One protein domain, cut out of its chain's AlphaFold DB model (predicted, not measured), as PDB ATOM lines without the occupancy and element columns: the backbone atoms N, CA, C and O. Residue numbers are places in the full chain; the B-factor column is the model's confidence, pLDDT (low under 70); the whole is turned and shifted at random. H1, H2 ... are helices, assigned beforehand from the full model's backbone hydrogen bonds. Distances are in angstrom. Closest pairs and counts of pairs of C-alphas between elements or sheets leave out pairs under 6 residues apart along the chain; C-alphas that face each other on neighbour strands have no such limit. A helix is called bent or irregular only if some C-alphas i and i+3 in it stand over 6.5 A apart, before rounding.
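This is residues 4 to 39 and 51 to 66 of the 67 residues of an uncharacterized protein of Actinoplanes xinjiangensis (UniProt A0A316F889). Three helices of similar length, H1, H2 and H3, have their centres at the corners of a triangle; H2 and H3 run the same way, roughly side by side but spaced out, and H1 runs the opposite way, slanting steeply to both and packing on H3. The link of residues 15 to 24 folds round one end of this group, from the last residue of H1 past the first turn of H3 to the first residue of H2. The printed part has 52 residues with three named helices in the order H1, H2, H3 and no named strand, and the class is all helix. It is compact, with a radius of gyration of the C-alphas of 10.1 A, and rounded, with spans of 27 by 19 by 16 A.

The longest helix is H2, residues 25 to 37, which measures 18.7 A from first to last C-alpha; C-alpha 25 is at (-29.896, 10.662, 31.926) and C-alpha 37 at (-22.620, -5.794, 26.844). H1 is residues 4 to 14, 15.6 A long, and begins with C-alpha 4 at (-11.748, 6.051, 17.688). H3 is residues 53 to 63, 15.3 A long, and ends with C-alpha 63 at (-10.898, 0.458, 32.552). No helix is bent.

H2 touches no helix but is near both others. H2 and H3 are close but not clearly touching; their closest C-alphas, those of Leu 35 and Ala 60, are 7.8 A apart. They run the same way at a shallow tilt of 33 degrees, only just short of steep. H1 and H2 are also close but not clearly touching, and their closest C-alphas are those of Leu 14 and Glu 27, 6.7 A apart. They run opposite ways at a steep tilt of 50 degrees. H1 and H3 touch, and their closest C-alphas are those of Arg 7 and Val 57, 6.2 A apart. They too run opposite ways at a steep tilt of 50 degrees. In H1, H2 and H3 every O i to N i+4 pair is within hydrogen-bond range.

The two C-alphas farthest apart are those of Gln 15 and Ala 66, 29.4 A. Residues 40 to 50 are cut out and not printed, and C-alphas 39 and 51 are 20.4 A apart across the cut. The link from H2 to H3 runs across this cut, while the link from H1 to H2, 10 residues, is short. The mean pLDDT of the printed part is 92.0, and the model's confidence is under 70 at residues 65 to 66.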
ATOM      1  N   ALA A   4     -11.105   5.435  18.850       94.31
ATOM      2  CA  ALA A   4     -11.748   6.051  17.688       94.31
ATOM      3  C   ALA A   4     -12.979   5.252  17.235       94.31
ATOM      4  O   ALA A   4     -14.024   5.834  16.954       94.31
ATOM      5  N   ALA A   5     -12.864   3.921  17.238       93.81
ATOM      6  CA  ALA A   5     -13.975   3.029  16.917       93.81
ATOM      7  C   ALA A   5     -15.101   3.138  17.955       93.81
ATOM      8  O   ALA A   5     -16.264   3.234  17.579       93.81
ATOM      9  N   LEU A   6     -14.760   3.195  19.250       94.25
ATOM     10  CA  LEU A   6     -15.762   3.382  20.299       94.25
ATOM     11  C   LEU A   6     -16.459   4.743  20.181       94.25
ATOM     12  O   LEU A   6     -17.678   4.803  20.283       94.25
ATOM     13  N   ARG A   7     -15.715   5.829  19.928       96.06
ATOM     14  CA  ARG A   7     -16.315   7.161  19.745       96.06
ATOM     15  C   ARG A   7     -17.340   7.155  18.609       96.06
ATOM     16  O   ARG A   7     -18.447   7.648  18.797       96.06
ATOM     17  N   ALA A   8     -16.993   6.558  17.468       95.94
ATOM     18  CA  ALA A   8     -17.906   6.426  16.334       95.94
ATOM     19  C   ALA A   8     -19.133   5.558  16.666       95.94
ATOM     20  O   ALA A   8     -20.252   5.922  16.310       95.94
ATOM     21  N   ALA A   9     -18.943   4.447  17.387       95.06
ATOM     22  CA  ALA A   9     -20.036   3.573  17.808       95.06
ATOM     23  C   ALA A   9     -21.019   4.291  18.746       95.06
ATOM     24  O   ALA A   9     -22.223   4.238  18.516       95.06
ATOM     25  N   LEU A  10     -20.521   5.011  19.757       95.38
ATOM     26  CA  LEU A  10     -21.365   5.760  20.694       95.38
ATOM     27  C   LEU A  10     -22.070   6.941  20.016       95.38
ATOM     28  O   LEU A  10     -23.253   7.159  20.267       95.38
ATOM     29  N   GLY A  11     -21.385   7.660  19.120       96.88
ATOM     30  CA  GLY A  11     -22.010   8.726  18.334       96.88
ATOM     31  C   GLY A  11     -23.127   8.201  17.431       96.88
ATOM     32  O   GLY A  11     -24.204   8.786  17.366       96.88
ATOM     33  N   SER A  12     -22.929   7.033  16.809       96.94
ATOM     34  CA  SER A  12     -23.986   6.365  16.041       96.94
ATOM     35  C   SER A  12     -25.117   5.840  16.930       96.94
ATOM     36  O   SER A  12     -26.274   5.894  16.526       96.94
ATOM     37  N   LEU A  13     -24.820   5.321  18.121       96.38
ATOM     38  CA  LEU A  13     -25.821   4.797  19.052       96.38
ATOM     39  C   LEU A  13     -26.759   5.901  19.557       96.38
ATOM     40  O   LEU A  13     -27.964   5.686  19.641       96.38
ATOM     41  N   LEU A  14     -26.206   7.075  19.868       96.50
ATOM     42  CA  LEU A  14     -26.959   8.217  20.392       96.50
ATOM     43  C   LEU A  14     -27.459   9.181  19.307       96.50
ATOM     44  O   LEU A  14     -28.159  10.133  19.629       96.50
ATOM     45  N   GLN A  15     -27.109   8.947  18.036       96.19
ATOM     46  CA  GLN A  15     -27.338   9.901  16.941       96.19
ATOM     47  C   GLN A  15     -26.747  11.290  17.254       96.19
ATOM     48  O   GLN A  15     -27.300  12.320  16.872       96.19
ATOM     49  N   GLU A  16     -25.604  11.305  17.945       96.12
ATOM     50  CA  GLU A  16     -24.939  12.506  18.439       96.12
ATOM     51  C   GLU A  16     -23.520  12.615  17.853       96.12
ATOM     52  O   GLU A  16     -22.636  11.840  18.236       96.12
ATOM     53  N   PRO A  17     -23.275  13.548  16.915       92.12
ATOM     54  CA  PRO A  17     -21.960  13.731  16.311       92.12
ATOM     55  C   PRO A  17     -20.980  14.551  17.163       92.12
ATOM     56  O   PRO A  17     -19.775  14.420  16.945       92.12
ATOM     57  N   ASP A  18     -21.445  15.395  18.093       96.50
ATOM     58  CA  ASP A  18     -20.588  16.189  18.976       96.50
ATOM     59  C   ASP A  18     -20.167  15.364  20.206       96.50
ATOM     60  O   ASP A  18     -20.962  15.139  21.127       96.50
ATOM     61  N   PRO A  19     -18.892  14.939  20.295       95.25
ATOM     62  CA  PRO A  19     -18.438  14.108  21.399       95.25
ATOM     63  C   PRO A  19     -18.356  14.860  22.734       95.25
ATOM     64  O   PRO A  19     -18.175  14.218  23.775       95.25
ATOM     65  N   HIS A  20     -18.458  16.192  22.722       97.00
ATOM     66  CA  HIS A  20     -18.375  17.056  23.897       97.00
ATOM     67  C   HIS A  20     -19.742  17.530  24.397       97.00
ATOM     68  O   HIS A  20     -19.801  18.115  25.484       97.00
ATOM     69  N   ARG A  21     -20.836  17.249  23.670       96.44
ATOM     70  CA  ARG A  21     -22.176  17.578  24.154       96.44
ATOM     71  C   ARG A  21     -22.448  16.854  25.470       96.44
ATOM     72  O   ARG A  21     -22.143  15.672  25.643       96.44
ATOM     73  N   HIS A  22     -23.062  17.585  26.396       96.19
ATOM     74  CA  HIS A  22     -23.633  17.001  27.597       96.19
ATOM     75  C   HIS A  22     -24.775  16.042  27.258       96.19
ATOM     76  O   HIS A  22     -25.758  16.427  26.625       96.19
ATOM     77  N   LEU A  23     -24.637  14.817  27.742       94.31
ATOM     78  CA  LEU A  23     -25.610  13.750  27.643       94.31
ATOM     79  C   LEU A  23     -26.656  13.864  28.749       94.31
ATOM     80  O   LEU A  23     -26.339  14.226  29.890       94.31
ATOM     81  N   ASP A  24     -27.889  13.515  28.414       93.44
ATOM     82  CA  ASP A  24     -28.963  13.382  29.387       93.44
ATOM     83  C   ASP A  24     -28.917  12.032  30.131       93.44
ATOM     84  O   ASP A  24     -28.075  11.159  29.894       93.44
ATOM     85  N   SER A  25     -29.825  11.866  31.094       91.00
ATOM     86  CA  SER A  25     -29.896  10.662  31.926       91.00
ATOM     87  C   SER A  25     -30.187   9.385  31.132       91.00
ATOM     88  O   SER A  25     -29.685   8.326  31.505       91.00
ATOM     89  N   LEU A  26     -30.994   9.456  30.070       93.88
ATOM     90  CA  LEU A  26     -31.321   8.303  29.232       93.88
ATOM     91  C   LEU A  26     -30.119   7.919  28.369       93.88
ATOM     92  O   LEU A  26     -29.749   6.750  28.325       93.88
ATOM     93  N   GLU A  27     -29.465   8.899  27.755       94.81
ATOM     94  CA  GLU A  27     -28.258   8.701  26.949       94.81
ATOM     95  C   GLU A  27     -27.132   8.070  27.775       94.81
ATOM     96  O   GLU A  27     -26.488   7.111  27.345       94.81
ATOM     97  N   VAL A  28     -26.951   8.531  29.015       92.50
ATOM     98  CA  VAL A  28     -26.016   7.927  29.973       92.50
ATOM     99  C   VAL A  28     -26.368   6.463  30.271       92.50
ATOM    100  O   VAL A  28     -25.472   5.621  30.350       92.50
ATOM    101  N   VAL A  29     -27.651   6.131  30.437       91.44
ATOM    102  CA  VAL A  29     -28.093   4.743  30.667       91.44
ATOM    103  C   VAL A  29     -27.842   3.868  29.438       91.44
ATOM    104  O   VAL A  29     -27.347   2.752  29.590       91.44
ATOM    105  N   VAL A  30     -28.115   4.379  28.235       94.00
ATOM    106  CA  VAL A  30     -27.873   3.677  26.966       94.00
ATOM    107  C   VAL A  30     -26.389   3.361  26.784       94.00
ATOM    108  O   VAL A  30     -26.041   2.216  26.495       94.00
ATOM    109  N   ILE A  31     -25.499   4.331  27.027       93.25
ATOM    110  CA  ILE A  31     -24.051   4.084  26.974       93.25
ATOM    111  C   ILE A  31     -23.646   3.013  27.987       93.25
ATOM    112  O   ILE A  31     -22.893   2.106  27.641       93.25
ATOM    113  N   ARG A  32     -24.137   3.082  29.231       90.88
ATOM    114  CA  ARG A  32     -23.800   2.083  30.259       90.88
ATOM    115  C   ARG A  32     -24.209   0.678  29.836       90.88
ATOM    116  O   ARG A  32     -23.380  -0.220  29.916       90.88
ATOM    117  N   ALA A  33     -25.440   0.509  29.356       91.69
ATOM    118  CA  ALA A  33     -25.922  -0.778  28.866       91.69
ATOM    119  C   ALA A  33     -25.018  -1.314  27.744       91.69
ATOM    120  O   ALA A  33     -24.519  -2.433  27.838       91.69
ATOM    121  N   HIS A  34     -24.705  -0.469  26.758       92.38
ATOM    122  CA  HIS A  34     -23.817  -0.829  25.657       92.38
ATOM    123  C   HIS A  34     -22.415  -1.242  26.134       92.38
ATOM    124  O   HIS A  34     -21.878  -2.254  25.690       92.38
ATOM    125  N   LEU A  35     -21.805  -0.497  27.061       90.56
ATOM    126  CA  LEU A  35     -20.479  -0.833  27.592       90.56
ATOM    127  C   LEU A  35     -20.506  -2.130  28.419       90.56
ATOM    128  O   LEU A  35     -19.565  -2.919  28.337       90.56
ATOM    129  N   THR A  36     -21.584  -2.391  29.164       89.94
ATOM    130  CA  THR A  36     -21.774  -3.643  29.912       89.94
ATOM    131  C   THR A  36     -21.891  -4.860  29.003       89.94
ATOM    132  O   THR A  36     -21.260  -5.879  29.279       89.94
ATOM    133  N   GLU A  37     -22.593  -4.747  27.876       90.25
ATOM    134  CA  GLU A  37     -22.620  -5.794  26.844       90.25
ATOM    135  C   GLU A  37     -21.222  -6.099  26.277       90.25
ATOM    136  O   GLU A  37     -20.955  -7.216  25.841       90.25
ATOM    137  N   HIS A  38     -20.302  -5.131  26.342       87.31
ATOM    138  CA  HIS A  38     -18.906  -5.270  25.915       87.31
ATOM    139  C   HIS A  38     -17.951  -5.661  27.060       87.31
ATOM    140  O   HIS A  38     -16.731  -5.552  26.915       87.31
ATOM    141  N   GLY A  39     -18.488  -6.122  28.196       87.94
ATOM    142  CA  GLY A  39     -17.714  -6.637  29.329       87.94
ATOM    143  C   GLY A  39     -17.117  -5.567  30.245       87.94
ATOM    144  O   GLY A  39     -16.293  -5.895  31.096       87.94
ATOM    145  N   ARG A  51     -20.258  12.739  31.463       92.44
ATOM    146  CA  ARG A  51     -21.457  13.349  30.871       92.44
ATOM    147  C   ARG A  51     -21.321  13.608  29.381       92.44
ATOM    148  O   ARG A  51     -22.158  14.287  28.821       92.44
ATOM    149  N   THR A  52     -20.272  13.105  28.746       96.00
ATOM    150  CA  THR A  52     -20.010  13.305  27.319       96.00
ATOM    151  C   THR A  52     -19.548  11.990  26.710       96.00
ATOM    152  O   THR A  52     -18.985  11.145  27.418       96.00
ATOM    153  N   ILE A  53     -19.752  11.810  25.403       95.94
ATOM    154  CA  ILE A  53     -19.220  10.645  24.676       95.94
ATOM    155  C   ILE A  53     -17.702  10.570  24.867       95.94
ATOM    156  O   ILE A  53     -17.173   9.502  25.166       95.94
ATOM    157  N   GLU A  54     -17.001  11.705  24.781       95.62
ATOM    158  CA  GLU A  54     -15.555  11.777  25.002       95.62
ATOM    159  C   GLU A  54     -15.139  11.253  26.381       95.62
ATOM    160  O   GLU A  54     -14.179  10.487  26.519       95.62
ATOM    161  N   GLY A  55     -15.882  11.651  27.412       94.25
ATOM    162  CA  GLY A  55     -15.632  11.210  28.773       94.25
ATOM    163  C   GLY A  55     -15.857   9.703  28.930       94.25
ATOM    164  O   GLY A  55     -15.040   9.031  29.559       94.25
ATOM    165  N   TRP A  56     -16.903   9.153  28.308       93.50
ATOM    166  CA  TRP A  56     -17.170   7.710  28.310       93.50
ATOM    167  C   TRP A  56     -16.114   6.908  27.549       93.50
ATOM    168  O   TRP A  56     -15.663   5.877  28.047       93.50
ATOM    169  N   VAL A  57     -15.649   7.397  26.397       93.94
ATOM    170  CA  VAL A  57     -14.537   6.788  25.649       93.94
ATOM    171  C   VAL A  57     -13.270   6.764  26.501       93.94
ATOM    172  O   VAL A  57     -12.619   5.726  26.626       93.94
ATOM    173  N   THR A  58     -12.939   7.889  27.137       92.50
ATOM    174  CA  THR A  58     -11.765   8.002  28.012       92.50
ATOM    175  C   THR A  58     -11.855   7.042  29.196       92.50
ATOM    176  O   THR A  58     -10.884   6.347  29.512       92.50
ATOM    177  N   TRP A  59     -13.022   6.966  29.835       90.69
ATOM    178  CA  TRP A  59     -13.284   6.040  30.933       90.69
ATOM    179  C   TRP A  59     -13.122   4.583  30.485       90.69
ATOM    180  O   TRP A  59     -12.356   3.840  31.102       90.69
ATOM    181  N   ALA A  60     -13.752   4.188  29.377       90.44
ATOM    182  CA  ALA A  60     -13.726   2.820  28.867       90.44
ATOM    183  C   ALA A  60     -12.304   2.360  28.511       90.44
ATOM    184  O   ALA A  60     -11.894   1.249  28.846       90.44
ATOM    185  N   VAL A  61     -11.498   3.237  27.904       89.94
ATOM    186  CA  VAL A  61     -10.093   2.946  27.580       89.94
ATOM    187  C   VAL A  61      -9.264   2.708  28.843       89.94
ATOM    188  O   VAL A  61      -8.473   1.764  28.868       89.94
ATOM    189  N   ARG A  62      -9.455   3.517  29.896       87.88
ATOM    190  CA  ARG A  62      -8.761   3.339  31.184       87.88
ATOM    191  C   ARG A  62      -9.132   2.014  31.855       87.88
ATOM    192  O   ARG A  62      -8.240   1.309  32.310       87.88
ATOM    193  N   HIS A  63     -10.413   1.656  31.860       85.56
ATOM    194  CA  HIS A  63     -10.898   0.458  32.552       85.56
ATOM    195  C   HIS A  63     -10.643  -0.828  31.761       85.56
ATOM    196  O   HIS A  63     -10.332  -1.850  32.356       85.56
ATOM    197  N   SER A  64     -10.625  -0.771  30.424       81.69
ATOM    198  CA  SER A  64     -10.230  -1.911  29.579       81.69
ATOM    199  C   SER A  64      -8.746  -2.292  29.675       81.69
ATOM    200  O   SER A  64      -8.351  -3.318  29.137       81.69
ATOM    201  N   ARG A  65      -7.911  -1.443  30.290       67.25
ATOM    202  CA  ARG A  65      -6.485  -1.708  30.554       67.25
ATOM    203  C   ARG A  65      -6.227  -2.267  31.953       67.25
ATOM    204  O   ARG A  65      -5.109  -2.685  32.226       67.25
ATOM    205  N   ALA A  66      -7.221  -2.195  32.836       58.97
ATOM    206  CA  ALA A  66      -7.133  -2.672  34.213       58.97
ATOM    207  C   ALA A  66      -7.675  -4.107  34.380       58.97
ATOM    208  O   ALA A  66      -7.630  -4.642  35.484       58.97
TER     209      ALA A  66